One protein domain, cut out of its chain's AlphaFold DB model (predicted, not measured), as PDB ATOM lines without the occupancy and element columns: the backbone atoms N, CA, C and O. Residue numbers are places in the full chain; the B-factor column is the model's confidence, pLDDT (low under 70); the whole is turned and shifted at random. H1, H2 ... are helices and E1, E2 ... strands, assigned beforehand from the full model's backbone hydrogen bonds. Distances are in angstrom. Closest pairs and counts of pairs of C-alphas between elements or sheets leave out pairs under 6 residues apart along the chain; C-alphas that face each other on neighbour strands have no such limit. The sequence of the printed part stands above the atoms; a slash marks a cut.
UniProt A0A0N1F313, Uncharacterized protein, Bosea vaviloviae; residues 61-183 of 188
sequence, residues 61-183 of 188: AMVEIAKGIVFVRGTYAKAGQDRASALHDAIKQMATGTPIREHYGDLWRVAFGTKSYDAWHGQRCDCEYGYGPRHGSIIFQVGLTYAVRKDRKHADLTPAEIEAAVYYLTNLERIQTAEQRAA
ATOM      1  N   ALA A  61     270.247 164.622 173.741       93.69
ATOM      2  CA  ALA A  61     270.072 163.194 173.970       93.69
ATOM      3  C   ALA A  61     268.581 162.843 174.012       93.69
ATOM      4  O   ALA A  61     268.157 161.889 173.360       93.69
ATOM      5  N   MET A  62     267.775 163.674 174.680       95.81
ATOM      6  CA  MET A  62     266.316 163.534 174.679       95.81
ATOM      7  C   MET A  62     265.731 163.671 173.270       95.81
ATOM      8  O   MET A  62     264.879 162.878 172.878       95.81
ATOM      9  N   VAL A  63     266.208 164.632 172.470       96.12
ATOM     10  CA  VAL A  63     265.738 164.799 171.082       96.12
ATOM     11  C   VAL A  63     266.058 163.574 170.222       96.12
ATOM     12  O   VAL A  63     265.198 163.134 169.459       96.12
ATOM     13  N   GLU A  64     267.264 163.014 170.323       96.06
ATOM     14  CA  GLU A  64     267.651 161.839 169.531       96.06
ATOM     15  C   GLU A  64     266.861 160.586 169.937       96.06
ATOM     16  O   GLU A  64     266.345 159.884 169.065       96.06
ATOM     17  N   ILE A  65     266.674 160.345 171.243       98.00
ATOM     18  CA  ILE A  65     265.815 159.254 171.731       98.00
ATOM     19  C   ILE A  65     264.392 159.441 171.197       98.00
ATOM     20  O   ILE A  65     263.821 158.524 170.603       98.00
ATOM     21  N   ALA A  66     263.833 160.646 171.338       98.25
ATOM     22  CA  ALA A  66     262.479 160.948 170.902       98.25
ATOM     23  C   ALA A  66     262.271 160.711 169.406       98.25
ATOM     24  O   ALA A  66     261.264 160.123 169.026       98.25
ATOM     25  N   LYS A  67     263.224 161.111 168.552       97.56
ATOM     26  CA  LYS A  67     263.154 160.895 167.095       97.56
ATOM     27  C   LYS A  67     263.195 159.416 166.698       97.56
ATOM     28  O   LYS A  67     262.727 159.069 165.614       97.56
ATOM     29  N   GLY A  68     263.704 158.540 167.567       97.69
ATOM     30  CA  GLY A  68     263.569 157.090 167.419       97.69
ATOM     31  C   GLY A  68     262.142 156.583 167.664       97.69
ATOM     32  O   GLY A  68     261.745 155.560 167.100       97.69
ATOM     33  N   ILE A  69     261.347 157.311 168.455       98.31
ATOM     34  CA  ILE A  69     260.001 156.914 168.887       98.31
ATOM     35  C   ILE A  69     258.903 157.591 168.071       98.31
ATOM     36  O   ILE A  69     258.022 156.921 167.529       98.31
ATOM     37  N   VAL A  70     258.968 158.915 167.961       98.25
ATOM     38  CA  VAL A  70     257.986 159.756 167.282       98.25
ATOM     39  C   VAL A  70     258.598 160.415 166.053       98.25
ATOM     40  O   VAL A  70     259.771 160.778 166.026       98.25
ATOM     41  N   PHE A  71     257.775 160.633 165.034       97.81
ATOM     42  CA  PHE A  71     258.103 161.512 163.925       97.81
ATOM     43  C   PHE A  71     257.149 162.702 163.895       97.81
ATOM     44  O   PHE A  71     255.987 162.620 164.297       97.81
ATOM     45  N   VAL A  72     257.642 163.800 163.328       97.94
ATOM     46  CA  VAL A  72     256.835 164.965 162.977       97.94
ATOM     47  C   VAL A  72     257.049 165.254 161.500       97.94
ATOM     48  O   VAL A  72     258.182 165.417 161.051       97.94
ATOM     49  N   ARG A  73     255.960 165.306 160.732       96.50
ATOM     50  CA  ARG A  73     255.971 165.765 159.338       96.50
ATOM     51  C   ARG A  73     255.387 167.169 159.295       96.50
ATOM     52  O   ARG A  73     254.331 167.397 159.875       96.50
ATOM     53  N   GLY A  74     256.035 168.066 158.558       96.19
ATOM     54  CA  GLY A  74     255.667 169.480 158.511       96.19
ATOM     55  C   GLY A  74     256.236 170.275 159.688       96.19
ATOM     56  O   GLY A  74     256.930 169.739 160.550       96.19
ATOM     57  N   THR A  75     255.954 171.575 159.714       96.56
ATOM     58  CA  THR A  75     256.443 172.487 160.759       96.56
ATOM     59  C   THR A  75     255.289 172.979 161.613       96.56
ATOM     60  O   THR A  75     254.268 173.385 161.055       96.56
ATOM     61  N   TYR A  76     255.472 173.036 162.930       96.44
ATOM     62  CA  TYR A  76     254.463 173.529 163.865       96.44
ATOM     63  C   TYR A  76     253.997 174.948 163.494       96.44
ATOM     64  O   TYR A  76     252.800 175.201 163.406       96.44
ATOM     65  N   ALA A  77     254.920 175.834 163.105       95.62
ATOM     66  CA  ALA A  77     254.600 177.192 162.650       95.62
ATOM     67  C   ALA A  77     253.657 177.261 161.425       95.62
ATOM     68  O   ALA A  77     252.959 178.254 161.241       95.62
ATOM     69  N   LYS A  78     253.606 176.211 160.591       95.00
ATOM     70  CA  LYS A  78     252.767 176.128 159.373       95.00
ATOM     71  C   LYS A  78     251.639 175.099 159.491       95.00
ATOM     72  O   LYS A  78     251.044 174.722 158.489       95.00
ATOM     73  N   ALA A  79     251.365 174.614 160.699       95.12
ATOM     74  CA  ALA A  79     250.372 173.572 160.948       95.12
ATOM     75  C   ALA A  79     248.929 174.115 161.053       95.12
ATOM     76  O   ALA A  79     247.979 173.358 161.220       95.12
ATOM     77  N   GLY A  80     248.747 175.432 160.939       94.25
ATOM     78  CA  GLY A  80     247.440 176.084 160.979       94.25
ATOM     79  C   GLY A  80     246.737 175.970 162.339       94.25
ATOM     80  O   GLY A  80     247.396 175.856 163.376       94.25
ATOM     81  N   GLN A  81     245.410 176.105 162.346       93.44
ATOM     82  CA  GLN A  81     244.629 176.415 163.553       93.44
ATOM     83  C   GLN A  81     244.634 175.297 164.611       93.44
ATOM     84  O   GLN A  81     244.992 175.558 165.759       93.44
ATOM     85  N   ASP A  82     244.352 174.048 164.230       95.12
ATOM     86  CA  ASP A  82     244.162 172.937 165.180       95.12
ATOM     87  C   ASP A  82     245.471 172.233 165.586       95.12
ATOM     88  O   ASP A  82     245.460 171.169 166.215       95.12
ATOM     89  N   ARG A  83     246.631 172.818 165.259       95.69
ATOM     90  CA  ARG A  83     247.954 172.226 165.523       95.69
ATOM     91  C   ARG A  83     248.206 171.909 166.995       95.69
ATOM     92  O   ARG A  83     248.803 170.884 167.311       95.69
ATOM     93  N   ALA A  84     247.734 172.780 167.887       95.81
ATOM     94  CA  ALA A  84     247.925 172.627 169.323       95.81
ATOM     95  C   ALA A  84     247.113 171.441 169.851       95.81
ATOM     96  O   ALA A  84     247.622 170.666 170.651       95.81
ATOM     97  N   SER A  85     245.887 171.257 169.345       95.19
ATOM     98  CA  SER A  85     245.057 170.092 169.664       95.19
ATOM     99  C   SER A  85     245.743 168.798 169.221       95.19
ATOM    100  O   SER A  85     245.864 167.868 170.015       95.19
ATOM    101  N   ALA A  86     246.282 168.769 167.998       95.50
ATOM    102  CA  ALA A  86     247.006 167.609 167.483       95.50
ATOM    103  C   ALA A  86     248.237 167.237 168.314       95.50
ATOM    104  O   ALA A  86     248.448 166.067 168.637       95.50
ATOM    105  N   LEU A  87     249.035 168.241 168.676       97.31
ATOM    106  CA  LEU A  87     250.230 168.053 169.485       97.31
ATOM    107  C   LEU A  87     249.887 167.619 170.917       97.31
ATOM    108  O   LEU A  87     250.514 166.703 171.444       97.31
ATOM    109  N   HIS A  88     248.879 168.245 171.532       95.81
ATOM    110  CA  HIS A  88     248.453 167.931 172.893       95.81
ATOM    111  C   HIS A  88     247.943 166.493 173.005       95.81
ATOM    112  O   HIS A  88     248.314 165.786 173.937       95.81
ATOM    113  N   ASP A  89     247.139 166.040 172.043       95.88
ATOM    114  CA  ASP A  89     246.654 164.660 171.997       95.88
ATOM    115  C   ASP A  89     247.817 163.660 171.905       95.88
ATOM    116  O   ASP A  89     247.828 162.653 172.615       95.88
ATOM    117  N   ALA A  90     248.847 163.967 171.108       96.69
ATOM    118  CA  ALA A  90     250.038 163.127 171.030       96.69
ATOM    119  C   ALA A  90     250.792 163.080 172.369       96.69
ATOM    120  O   ALA A  90     251.116 161.999 172.855       96.69
ATOM    121  N   ILE A  91     251.019 164.240 172.998       97.31
ATOM    122  CA  ILE A  91     251.675 164.344 174.311       97.31
ATOM    123  C   ILE A  91     250.900 163.551 175.363       97.31
ATOM    124  O   ILE A  91     251.483 162.743 176.083       97.31
ATOM    125  N   LYS A  92     249.582 163.751 175.437       95.69
ATOM    126  CA  LYS A  92     248.716 163.092 176.415       95.69
ATOM    127  C   LYS A  92     248.757 161.578 176.255       95.69
ATOM    128  O   LYS A  92     248.888 160.869 177.251       95.69
ATOM    129  N   GLN A  93     248.663 161.074 175.026       95.69
ATOM    130  CA  GLN A  93     248.713 159.637 174.803       95.69
ATOM    131  C   GLN A  93     250.097 159.058 175.114       95.69
ATOM    132  O   GLN A  93     250.175 158.005 175.741       95.69
ATOM    133  N   MET A  94     251.185 159.749 174.756       96.44
ATOM    134  CA  MET A  94     252.532 159.305 175.128       96.44
ATOM    135  C   MET A  94     252.715 159.262 176.648       96.44
ATOM    136  O   MET A  94     253.227 158.274 177.165       96.44
ATOM    137  N   ALA A  95     252.241 160.281 177.367       96.06
ATOM    138  CA  ALA A  95     252.376 160.377 178.818       96.06
ATOM    139  C   ALA A  95     251.508 159.369 179.592       96.06
ATOM    140  O   ALA A  95     251.901 158.918 180.662       96.06
ATOM    141  N   THR A  96     250.321 159.030 179.079       94.62
ATOM    142  CA  THR A  96     249.328 158.217 179.815       94.62
ATOM    143  C   THR A  96     249.167 156.793 179.293       94.62
ATOM    144  O   THR A  96     248.545 155.971 179.959       94.62
ATOM    145  N   GLY A  97     249.633 156.507 178.075       92.19
ATOM    146  CA  GLY A  97     249.377 155.247 177.370       92.19
ATOM    147  C   GLY A  97     247.923 155.013 176.975       92.19
ATOM    148  O   GLY A  97     247.602 153.989 176.375       92.19
ATOM    149  N   THR A  98     247.032 155.953 177.288       90.75
ATOM    150  CA  THR A  98     245.598 155.801 177.059       90.75
ATOM    151  C   THR A  98     245.227 156.404 175.705       90.75
ATOM    152  O   THR A  98     245.590 157.556 175.443       90.75
ATOM    153  N   PRO A  99     244.488 155.678 174.845       88.38
ATOM    154  CA  PRO A  99     243.949 156.243 173.615       88.38
ATOM    155  C   PRO A  99     243.131 157.507 173.894       88.38
ATOM    156  O   PRO A  99     242.323 157.558 174.820       88.38
ATOM    157  N   ILE A 100     243.298 158.522 173.054       86.75
ATOM    158  CA  ILE A 100     242.546 159.779 173.141       86.75
ATOM    159  C   ILE A 100     241.064 159.561 172.827       86.75
ATOM    160  O   ILE A 100     240.205 160.275 173.343       86.75
ATOM    161  N   ARG A 101     240.751 158.567 171.986       82.81
ATOM    162  CA  ARG A 101     239.379 158.130 171.694       82.81
ATOM    163  C   ARG A 101     239.332 156.610 171.678       82.81
ATOM    164  O   ARG A 101     240.139 155.994 170.985       82.81
ATOM    165  N   GLU A 102     238.341 156.047 172.358       69.12
ATOM    166  CA  GLU A 102     238.190 154.612 172.646       69.12
ATOM    167  C   GLU A 102     238.307 153.690 171.419       69.12
ATOM    168  O   GLU A 102     238.830 152.586 171.524       69.12
ATOM    169  N   HIS A 103     237.882 154.145 170.233       61.25
ATOM    170  CA  HIS A 103     237.848 153.298 169.032       61.25
ATOM    171  C   HIS A 103     238.808 153.714 167.902       61.25
ATOM    172  O   HIS A 103     239.164 152.881 167.065       61.25
ATOM    173  N   TYR A 104     239.232 154.985 167.846       60.69
ATOM    174  CA  TYR A 104     239.943 155.532 166.673       60.69
ATOM    175  C   TYR A 104     241.010 156.592 166.988       60.69
ATOM    176  O   TYR A 104     241.642 157.103 166.070       60.69
ATOM    177  N   GLY A 105     241.212 156.953 168.257       77.19
ATOM    178  CA  GLY A 105     242.130 158.021 168.663       77.19
ATOM    179  C   GLY A 105     243.399 157.470 169.290       77.19
ATOM    180  O   GLY A 105     243.729 157.869 170.400       77.19
ATOM    181  N   ASP A 106     244.050 156.518 168.624       90.12
ATOM    182  CA  ASP A 106     245.253 155.849 169.121       90.12
ATOM    183  C   ASP A 106     246.447 156.111 168.190       90.12
ATOM    184  O   ASP A 106     246.401 155.736 167.017       90.12
ATOM    185  N   LEU A 107     247.530 156.692 168.720       94.31
ATOM    186  CA  LEU A 107     248.815 156.895 168.042       94.31
ATOM    187  C   LEU A 107     249.401 155.633 167.395       94.31
ATOM    188  O   LEU A 107     250.164 155.757 166.440       94.31
ATOM    189  N   TRP A 108     249.072 154.424 167.857       94.69
ATOM    190  CA  TRP A 108     249.505 153.186 167.194       94.69
ATOM    191  C   TRP A 108     248.755 152.910 165.891       94.69
ATOM    192  O   TRP A 108     249.284 152.254 164.990       94.69
ATOM    193  N   ARG A 109     247.545 153.450 165.752       93.00
ATOM    194  CA  ARG A 109     246.684 153.262 164.583       93.00
ATOM    195  C   ARG A 109     246.703 154.460 163.639       93.00
ATOM    196  O   ARG A 109     246.687 154.270 162.422       93.00
ATOM    197  N   VAL A 110     246.746 155.674 164.182       95.00
ATOM    198  CA  VAL A 110     246.654 156.927 163.425       95.00
ATOM    199  C   VAL A 110     247.803 157.875 163.748       95.00
ATOM    200  O   VAL A 110     248.335 157.875 164.853       95.00
ATOM    201  N   ALA A 111     248.160 158.720 162.785       96.62
ATOM    202  CA  ALA A 111     248.947 159.918 163.035       96.62
ATOM    203  C   ALA A 111     247.999 161.086 163.333       96.62
ATOM    204  O   ALA A 111     247.010 161.294 162.622       96.62
ATOM    205  N   PHE A 112     248.316 161.859 164.367       97.19
ATOM    206  CA  PHE A 112     247.556 163.037 164.753       97.19
ATOM    207  C   PHE A 112     248.021 164.249 163.972       97.19
ATOM    208  O   PHE A 112     249.187 164.625 164.054       97.19
ATOM    209  N   GLY A 113     247.127 164.888 163.226       96.38
ATOM    210  CA  GLY A 113     247.553 165.965 162.350       96.38
ATOM    211  C   GLY A 113     246.505 167.005 162.035       96.38
ATOM    212  O   GLY A 113     245.422 167.076 162.625       96.38
ATOM    213  N   THR A 114     246.888 167.831 161.074       97.19
ATOM    214  CA  THR A 114     246.084 168.891 160.491       97.19
ATOM    215  C   THR A 114     246.233 168.870 158.979       97.19
ATOM    216  O   THR A 114     247.306 168.569 158.439       97.19
ATOM    217  N   LYS A 115     245.172 169.263 158.282       96.19
ATOM    218  CA  LYS A 115     245.149 169.374 156.824       96.19
ATOM    219  C   LYS A 115     244.847 170.792 156.352       96.19
ATOM    220  O   LYS A 115     244.323 171.613 157.105       96.19
ATOM    221  N   SER A 116     245.131 171.042 155.081       95.69
ATOM    222  CA  SER A 116     244.694 172.234 154.354       95.69
ATOM    223  C   SER A 116     243.845 171.829 153.153       95.69
ATOM    224  O   SER A 116     244.175 170.858 152.472       95.69
ATOM    225  N   TYR A 117     242.771 172.568 152.884       90.81
ATOM    226  CA  TYR A 117     241.993 172.514 151.636       90.81
ATOM    227  C   TYR A 117     241.386 173.897 151.352       90.81
ATOM    228  O   TYR A 117     241.406 174.736 152.244       90.81
ATOM    229  N   ASP A 118     240.877 174.138 150.142       82.38
ATOM    230  CA  ASP A 118     240.591 175.459 149.540       82.38
ATOM    231  C   ASP A 118     240.105 176.590 150.468       82.38
ATOM    232  O   ASP A 118     240.544 177.725 150.310       82.38
ATOM    233  N   ALA A 119     239.240 176.317 151.449       83.94
ATOM    234  CA  ALA A 119     238.703 177.338 152.355       83.94
ATOM    235  C   ALA A 119     239.222 177.265 153.810       83.94
ATOM    236  O   ALA A 119     238.828 178.086 154.634       83.94
ATOM    237  N   TRP A 120     240.050 176.274 154.165       85.25
ATOM    238  CA  TRP A 120     240.438 175.973 155.551       85.25
ATOM    239  C   TRP A 120     241.916 175.573 155.661       85.25
ATOM    240  O   TRP A 120     242.371 174.615 155.029       85.25
ATOM    241  N   HIS A 121     242.658 176.264 156.532       91.62
ATOM    242  CA  HIS A 121     244.070 175.992 156.805       91.62
ATOM    243  C   HIS A 121     244.287 175.518 158.249       91.62
ATOM    244  O   HIS A 121     244.207 176.293 159.204       91.62
ATOM    245  N   GLY A 122     244.603 174.231 158.400       93.25
ATOM    246  CA  GLY A 122     244.901 173.615 159.692       93.25
ATOM    247  C   GLY A 122     243.699 173.009 160.401       93.25
ATOM    248  O   GLY A 122     243.645 173.067 161.622       93.25
ATOM    249  N   GLN A 123     242.753 172.430 159.658       95.25
ATOM    250  CA  GLN A 123     241.663 171.644 160.245       95.25
ATOM    251  C   GLN A 123     242.205 170.312 160.786       95.25
ATOM    252  O   GLN A 123     242.969 169.640 160.081       95.25
ATOM    253  N   ARG A 124     241.773 169.895 161.984       94.62
ATOM    254  CA  ARG A 124     242.098 168.595 162.598       94.62
ATOM    255  C   ARG A 124     241.821 167.449 161.628       94.62
ATOM    256  O   ARG A 124     240.725 167.322 161.081       94.62
ATOM    257  N   CYS A 125     242.823 166.603 161.421       94.69
ATOM    258  CA  CYS A 125     242.710 165.435 160.566       94.69
ATOM    259  C   CYS A 125     243.648 164.332 161.053       94.69
ATOM    260  O   CYS A 125     244.851 164.377 160.803       94.69
ATOM    261  N   ASP A 126     243.067 163.339 161.719       95.19
ATOM    262  CA  ASP A 126     243.767 162.134 162.159       95.19
ATOM    263  C   ASP A 126     243.607 161.067 161.085       95.19
ATOM    264  O   ASP A 126     242.490 160.774 160.654       95.19
ATOM    265  N   CYS A 127     244.719 160.529 160.596       94.50
ATOM    266  CA  CYS A 127     244.712 159.566 159.498       94.50
ATOM    267  C   CYS A 127     245.445 158.299 159.901       94.50
ATOM    268  O   CYS A 127     246.509 158.358 160.516       94.50
ATOM    269  N   GLU A 128     244.889 157.152 159.520       94.56
ATOM    270  CA  GLU A 128     245.591 155.878 159.641       94.56
ATOM    271  C   GLU A 128     246.911 155.919 158.864       94.56
ATOM    272  O   GLU A 128     247.026 156.567 157.819       94.56
ATOM    273  N   TYR A 129     247.925 155.226 159.375       94.38
ATOM    274  CA  TYR A 129     249.232 155.199 158.725       94.38
ATOM    275  C   TYR A 129     249.135 154.637 157.303       94.38
ATOM    276  O   TYR A 129     248.659 153.526 157.098       94.38
ATOM    277  N   GLY A 130     249.635 155.401 156.328       92.69
ATOM    278  CA  GLY A 130     249.550 155.065 154.901       92.69
ATOM    279  C   GLY A 130     248.316 155.631 154.194       92.69
ATOM    280  O   GLY A 130     248.245 155.568 152.970       92.69
ATOM    281  N   TYR A 131     247.390 156.241 154.934       93.38
ATOM    282  CA  TYR A 131     246.196 156.889 154.400       93.38
ATOM    283  C   TYR A 131     246.277 158.413 154.535       93.38
ATOM    284  O   TYR A 131     247.140 158.966 155.219       93.38
ATOM    285  N   GLY A 132     245.367 159.105 153.853       92.94
ATOM    286  CA  GLY A 132     245.256 160.559 153.881       92.94
ATOM    287  C   GLY A 132     243.801 161.026 153.838       92.94
ATOM    288  O   GLY A 132     242.885 160.210 153.691       92.94
ATOM    289  N   PRO A 133     243.563 162.340 153.965       93.94
ATOM    290  CA  PRO A 133     242.222 162.894 153.910       93.94
ATOM    291  C   PRO A 133     241.608 162.711 152.520       93.94
ATOM    292  O   PRO A 133     242.297 162.786 151.509       93.94
ATOM    293  N   ARG A 134     240.279 162.563 152.464       91.19
ATOM    294  CA  ARG A 134     239.530 162.537 151.191       91.19
ATOM    295  C   ARG A 134     239.650 163.842 150.396       91.19
ATOM    296  O   ARG A 134     239.632 163.816 149.173       91.19
ATOM    297  N   HIS A 135     239.751 164.969 151.100       91.75
ATOM    298  CA  HIS A 135     239.895 166.303 150.518       91.75
ATOM    299  C   HIS A 135     240.981 167.080 151.251       91.75
ATOM    300  O   HIS A 135     240.999 167.094 152.491       91.75
ATOM    301  N   GLY A 136     241.822 167.760 150.475       93.69
ATOM    302  CA  GLY A 136     242.980 168.492 150.970       93.69
ATOM    303  C   GLY A 136     244.225 167.630 151.116       93.69
ATOM    304  O   GLY A 136     244.283 166.489 150.663       93.69
ATOM    305  N   SER A 137     245.228 168.185 151.785       94.88
ATOM    306  CA  SER A 137     246.495 167.515 152.066       94.88
ATOM    307  C   SER A 137     246.901 167.711 153.523       94.88
ATOM    308  O   SER A 137     246.642 168.757 154.120       94.88
ATOM    309  N   ILE A 138     247.528 166.690 154.116       96.88
ATOM    310  CA  ILE A 138     248.135 166.807 155.447       96.88
ATOM    311  C   ILE A 138     249.302 167.792 155.366       96.88
ATOM    312  O   ILE A 138     250.226 167.595 154.576       96.88
ATOM    313  N   ILE A 139     249.268 168.817 156.213       96.81
ATOM    314  CA  ILE A 139     250.315 169.848 156.310       96.81
ATOM    315  C   ILE A 139     251.185 169.680 157.555       96.81
ATOM    316  O   ILE A 139     252.329 170.130 157.575       96.81
ATOM    317  N   PHE A 140     250.658 169.005 158.577       98.06
ATOM    318  CA  PHE A 140     251.365 168.682 159.805       98.06
ATOM    319  C   PHE A 140     250.802 167.399 160.405       98.06
ATOM    320  O   PHE A 140     249.588 167.207 160.405       98.06
ATOM    321  N   GLN A 141     251.671 166.523 160.901       97.44
ATOM    322  CA  GLN A 141     251.255 165.351 161.664       97.44
ATOM    323  C   GLN A 141     252.351 164.885 162.619       97.44
ATOM    324  O   GLN A 141     253.540 164.950 162.295       97.44
ATOM    325  N   VAL A 142     251.917 164.359 163.755       98.12
ATOM    326  CA  VAL A 142     252.708 163.666 164.764       98.12
ATOM    327  C   VAL A 142     252.292 162.201 164.742       98.12
ATOM    328  O   VAL A 142     251.103 161.886 164.778       98.12
ATOM    329  N   GLY A 143     253.258 161.299 164.666       97.62
ATOM    330  CA  GLY A 143     252.998 159.864 164.701       97.62
ATOM    331  C   GLY A 143     254.178 159.094 165.267       97.62
ATOM    332  O   GLY A 143     255.209 159.673 165.596       97.62
ATOM    333  N   LEU A 144     254.030 157.779 165.365       98.00
ATOM    334  CA  LEU A 144     255.084 156.865 165.784       98.00
ATOM    335  C   LEU A 144     255.926 156.431 164.591       98.00
ATOM    336  O   LEU A 144     255.412 156.221 163.487       98.00
ATOM    337  N   THR A 145     257.224 156.252 164.811       98.00
ATOM    338  CA  THR A 145     258.097 155.663 163.795       98.00
ATOM    339  C   THR A 145     257.615 154.259 163.429       98.00
ATOM    340  O   THR A 145     256.961 153.564 164.211       98.00
ATOM    341  N   TYR A 146     257.938 153.817 162.210       96.00
ATOM    342  CA  TYR A 146     257.532 152.491 161.740       96.00
ATOM    343  C   TYR A 146     258.022 151.372 162.670       96.00
ATOM    344  O   TYR A 146     257.256 150.459 162.957       96.00
ATOM    345  N   ALA A 147     259.257 151.478 163.173       94.81
ATOM    346  CA  ALA A 147     259.847 150.499 164.085       94.81
ATOM    347  C   ALA A 147     259.050 150.375 165.393       94.81
ATOM    348  O   ALA A 147     258.693 149.269 165.793       94.81
ATOM    349  N   VAL A 148     258.692 151.500 166.025       96.88
ATOM    350  CA  VAL A 148     257.878 151.472 167.249       96.88
ATOM    351  C   VAL A 148     256.478 150.946 166.970       96.88
ATOM    352  O   VAL A 148     255.992 150.088 167.696       96.88
ATOM    353  N   ARG A 149     255.834 151.407 165.895       95.06
ATOM    354  CA  ARG A 149     254.461 150.999 165.576       95.06
ATOM    355  C   ARG A 149     254.334 149.510 165.252       95.06
ATOM    356  O   ARG A 149     253.294 148.919 165.533       95.06
ATOM    357  N   LYS A 150     255.338 148.931 164.593       94.19
ATOM    358  CA  LYS A 150     255.297 147.545 164.124       94.19
ATOM    359  C   LYS A 150     255.522 146.550 165.258       94.19
ATOM    360  O   LYS A 150     254.786 145.573 165.350       94.19
ATOM    361  N   ASP A 151     256.531 146.804 166.086       93.94
ATOM    362  CA  ASP A 151     257.100 145.774 166.956       93.94
ATOM    363  C   ASP A 151     256.874 146.048 168.450       93.94
ATOM    364  O   ASP A 151     257.197 145.206 169.283       93.94
ATOM    365  N   ARG A 152     256.329 147.218 168.810       95.88
ATOM    366  CA  ARG A 152     256.178 147.652 170.205       95.88
ATOM    367  C   ARG A 152     254.763 148.138 170.474       95.88
ATOM    368  O   ARG A 152     254.076 148.629 169.583       95.88
ATOM    369  N   LYS A 153     254.343 148.052 171.727       94.44
ATOM    370  CA  LYS A 153     253.168 148.714 172.301       94.44
ATOM    371  C   LYS A 153     253.625 149.817 173.245       94.44
ATOM    372  O   LYS A 153     254.803 149.906 173.583       94.44
ATOM    373  N   HIS A 154     252.686 150.637 173.716       95.00
ATOM    374  CA  HIS A 154     253.003 151.679 174.697       95.00
ATOM    375  C   HIS A 154     253.679 151.107 175.953       95.00
ATOM    376  O   HIS A 154     254.696 151.635 176.385       95.00
ATOM    377  N   ALA A 155     253.194 149.966 176.454       94.56
ATOM    378  CA  ALA A 155     253.762 149.279 177.617       94.56
ATOM    379  C   ALA A 155     255.215 148.792 177.429       94.56
ATOM    380  O   ALA A 155     255.886 148.510 178.417       94.56
ATOM    381  N   ASP A 156     255.701 148.703 176.186       97.00
ATOM    382  CA  ASP A 156     257.079 148.308 175.876       97.00
ATOM    383  C   ASP A 156     258.028 149.520 175.810       97.00
ATOM    384  O   ASP A 156     259.225 149.359 175.553       97.00
ATOM    385  N   LEU A 157     257.513 150.747 175.967       97.00
ATOM    386  CA  LEU A 157     258.326 151.958 176.053       97.00
ATOM    387  C   LEU A 157     258.890 152.113 177.463       97.00
ATOM    388  O   LEU A 157     258.176 152.035 178.461       97.00
ATOM    389  N   THR A 158     260.189 152.376 177.545       98.00
ATOM    390  CA  THR A 158     260.837 152.697 178.814       98.00
ATOM    391  C   THR A 158     260.396 154.081 179.308       98.00
ATOM    392  O   THR A 158     260.057 154.949 178.494       98.00
ATOM    393  N   PRO A 159     260.459 154.348 180.625       97.75
ATOM    394  CA  PRO A 159     260.165 155.677 181.160       97.75
ATOM    395  C   PRO A 159     260.991 156.788 180.497       97.75
ATOM    396  O   PRO A 159     260.447 157.842 180.182       97.75
ATOM    397  N   ALA A 160     262.269 156.523 180.204       97.56
ATOM    398  CA  ALA A 160     263.156 157.472 179.533       97.56
ATOM    399  C   ALA A 160     262.725 157.771 178.085       97.56
ATOM    400  O   ALA A 160     262.800 158.912 177.643       97.56
ATOM    401  N   GLU A 161     262.241 156.774 177.338       98.25
ATOM    402  CA  GLU A 161     261.715 156.987 175.981       98.25
ATOM    403  C   GLU A 161     260.414 157.792 175.988       98.25
ATOM    404  O   GLU A 161     260.216 158.651 175.126       98.25
ATOM    405  N   ILE A 162     259.533 157.534 176.960       98.12
ATOM    406  CA  ILE A 162     258.295 158.301 177.142       98.12
ATOM    407  C   ILE A 162     258.631 159.754 177.489       98.12
ATOM    408  O   ILE A 162     258.105 160.670 176.855       98.12
ATOM    409  N   GLU A 163     259.526 159.966 178.454       98.06
ATOM    410  CA  GLU A 163     259.980 161.294 178.866       98.06
ATOM    411  C   GLU A 163     260.618 162.053 177.700       98.06
ATOM    412  O   GLU A 163     260.230 163.188 177.427       98.06
ATOM    413  N   ALA A 164     261.510 161.407 176.945       98.50
ATOM    414  CA  ALA A 164     262.124 161.980 175.753       98.50
ATOM    415  C   ALA A 164     261.079 162.392 174.705       98.50
ATOM    416  O   ALA A 164     261.116 163.513 174.191       98.50
ATOM    417  N   ALA A 165     260.114 161.517 174.400       98.38
ATOM    418  CA  ALA A 165     259.055 161.815 173.439       98.38
ATOM    419  C   ALA A 165     258.191 163.004 173.888       98.38
ATOM    420  O   ALA A 165     257.921 163.901 173.088       98.38
ATOM    421  N   VAL A 166     257.797 163.049 175.165       98.31
ATOM    422  CA  VAL A 166     257.048 164.179 175.734       98.31
ATOM    423  C   VAL A 166     257.885 165.459 175.687       98.31
ATOM    424  O   VAL A 166     257.402 166.471 175.183       98.31
ATOM    425  N   TYR A 167     259.151 165.412 176.112       98.19
ATOM    426  CA  TYR A 167     260.081 166.541 176.066       98.19
ATOM    427  C   TYR A 167     260.197 167.127 174.655       98.19
ATOM    428  O   TYR A 167     260.063 168.341 174.468       98.19
ATOM    429  N   TYR A 168     260.408 166.265 173.657       98.44
ATOM    430  CA  TYR A 168     260.528 166.657 172.257       98.44
ATOM    431  C   TYR A 168     259.256 167.326 171.740       98.44
ATOM    432  O   TYR A 168     259.328 168.389 171.125       98.44
ATOM    433  N   LEU A 169     258.084 166.747 172.016       98.06
ATOM    434  CA  LEU A 169     256.808 167.299 171.565       98.06
ATOM    435  C   LEU A 169     256.475 168.626 172.265       98.06
ATOM    436  O   LEU A 169     256.033 169.563 171.604       98.06
ATOM    437  N   THR A 170     256.739 168.756 173.567       97.75
ATOM    438  CA  THR A 170     256.529 170.011 174.310       97.75
ATOM    439  C   THR A 170     257.465 171.130 173.843       97.75
ATOM    440  O   THR A 170     257.076 172.296 173.858       97.75
ATOM    441  N   ASN A 171     258.672 170.796 173.379       97.38
ATOM    442  CA  ASN A 171     259.646 171.764 172.863       97.38
ATOM    443  C   ASN A 171     259.674 171.844 171.326       97.38
ATOM    444  O   ASN A 171     260.585 172.457 170.768       97.38
ATOM    445  N   LEU A 172     258.689 171.258 170.638       97.44
ATOM    446  CA  LEU A 172     258.734 171.028 169.192       97.44
ATOM    447  C   LEU A 172     259.000 172.301 168.384       97.44
ATOM    448  O   LEU A 172     259.827 172.289 167.476       97.44
ATOM    449  N   GLU A 173     258.317 173.398 168.709       95.94
ATOM    450  CA  GLU A 173     258.487 174.665 167.997       95.94
ATOM    451  C   GLU A 173     259.907 175.217 168.159       95.94
ATOM    452  O   GLU A 173     260.558 175.517 167.161       95.94
ATOM    453  N   ARG A 174     260.430 175.253 169.391       94.81
ATOM    454  CA  ARG A 174     261.801 175.706 169.683       94.81
ATOM    455  C   ARG A 174     262.835 174.858 168.949       94.81
ATOM    456  O   ARG A 174     263.729 175.398 168.308       94.81
ATOM    457  N   ILE A 175     262.668 173.535 168.989       95.69
ATOM    458  CA  ILE A 175     263.551 172.587 168.303       95.69
ATOM    459  C   ILE A 175     263.527 172.831 166.792       95.69
ATOM    460  O   ILE A 175     264.584 172.943 166.177       95.69
ATOM    461  N   GLN A 176     262.345 172.963 166.187       95.38
ATOM    462  CA  GLN A 176     262.229 173.220 164.751       95.38
ATOM    463  C   GLN A 176     262.807 174.581 164.350       95.38
ATOM    464  O   GLN A 176     263.424 174.685 163.291       95.38
ATOM    465  N   THR A 177     262.646 175.616 165.178       93.62
ATOM    466  CA  THR A 177     263.263 176.927 164.946       93.62
ATOM    467  C   THR A 177     264.788 176.837 164.995       93.62
ATOM    468  O   THR A 177     265.444 177.308 164.066       93.62
ATOM    469  N   ALA A 178     265.362 176.186 166.009       91.31
ATOM    470  CA  ALA A 178     266.807 175.975 166.114       91.31
ATOM    471  C   ALA A 178     267.361 175.159 164.930       91.31
ATOM    472  O   ALA A 178     268.380 175.516 164.337       91.31
ATOM    473  N   GLU A 179     266.654 174.103 164.515       91.00
ATOM    474  CA  GLU A 179     267.008 173.305 163.335       91.00
ATOM    475  C   GLU A 179     266.964 174.129 162.035       91.00
ATOM    476  O   GLU A 179     267.838 173.977 161.180       91.00
ATOM    477  N   GLN A 180     265.991 175.032 161.881       91.00
ATOM    478  CA  GLN A 180     265.910 175.932 160.723       91.00
ATOM    479  C   GLN A 180     267.047 176.961 160.697       91.00
ATOM    480  O   GLN A 180     267.608 177.220 159.627       91.00
ATOM    481  N   ARG A 181     267.429 177.515 161.859       89.19
ATOM    482  CA  ARG A 181     268.608 178.394 161.970       89.19
ATOM    483  C   ARG A 181     269.881 177.650 161.570       89.19
ATOM    484  O   ARG A 181     270.649 178.162 160.763       89.19
ATOM    485  N   ALA A 182     270.044 176.409 162.032       85.94
ATOM    486  CA  ALA A 182     271.185 175.567 161.673       85.94
ATOM    487  C   ALA A 182     271.255 175.236 160.167       85.94
ATOM    488  O   ALA A 182     272.351 175.151 159.604       85.94
ATOM    489  N   ALA A 183     270.100 175.051 159.518       84.12
ATOM    490  CA  ALA A 183     269.998 174.714 158.098       84.12
ATOM    491  C   ALA A 183     270.223 175.911 157.157       84.12
ATOM    492  O   ALA A 183     270.560 175.713 155.989       84.12
TER     493      ALA A 183
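AT A GLANCE: This is residues 61 to 183 of the 188 residues of an uncharacterized protein of Bosea vaviloviae (UniProt A0A0N1F313). A strongly twisted sheet of four strands has H2 packed along one face and H4 side by side with H2, near edge strand E1. H1 crosses H4 beside the same edge, small H3 lies by the sheet's E1 and E4 end, and H5 turns away from H4 with residues 178 to 183 sticking out. The printed part has 123 residues, with five named helices and four named strands in the order H1 E1 H2 E2 E3 E4 H3 H4 H5. The sheet, E1 - E4 - E2 - E3, is antiparallel throughout, and the class is mixed, helices and strands. The whole is compact, with a radius of gyration of the C-alphas of 13.9 A, and flat, spanning 42 by 40 by 20 A.

HOW THE PARTS SIT: H1, residues 61 to 69, touches H4, residues 159 to 170, about perpendicular at 85 degrees; their closest C-alphas, Ala 66 and Ala 165, are 4.3 A apart. E1, residues 70 to 73, is the neighbour of E4, residues 137 to 144, with N 71 and O 143 2.8 A apart, within hydrogen-bond range. H2, residues 83 to 96, lies over E2, residues 110 to 117, at a height over the sheet of 8.3 A, and runs along the strands, 2 degrees from E2 on the local plane. E1, H2 and E2 form a split strand-helix-strand unit, two strands running the same way with E4 between them, and its crossover is left-handed. H2 touches H4 at a shallow tilt of 12 degrees, opposite ways; their closest C-alphas, Ile 91 and Val 166, are 5.6 A apart. H2 and H4 on one face of the sheet make two layers. E2 bends by 60 degrees at residue 113, and E4 by 71 degrees at residue 140; N 112 and O 142 are 2.8 A apart. E2 and E3, residues 120 to 124, form a hairpin, with N 120 and O 117 2.8 A apart. H3, residues 146 to 151, only grazes the sheet. H5, residues 172 to 183, is close to H4 but not clearly touching, with C-alphas 168 and 175, their closest, 7.7 A apart. In H1, H2, H3, H4 and H5 every O i to N i+4 pair is within hydrogen-bond range.

IN THESE COORDINATES: H1 begins at C-alpha 61, (270.072, 163.194, 173.970). H2 and E2 each measure 20.1 A from first to last C-alpha, E4 19.4 A, H4 16.3 A and H5 16.2 A. H5 ends at C-alpha 183, (269.998, 174.714, 158.098).

THE WHOLE: The two farthest C-alphas, of Ala 119 and Thr 158, are 42.4 A apart. The printed part has no cut, and the links H2 to E2 and E3 to E4 are long. Residues 102 to 104 have pLDDT under 70.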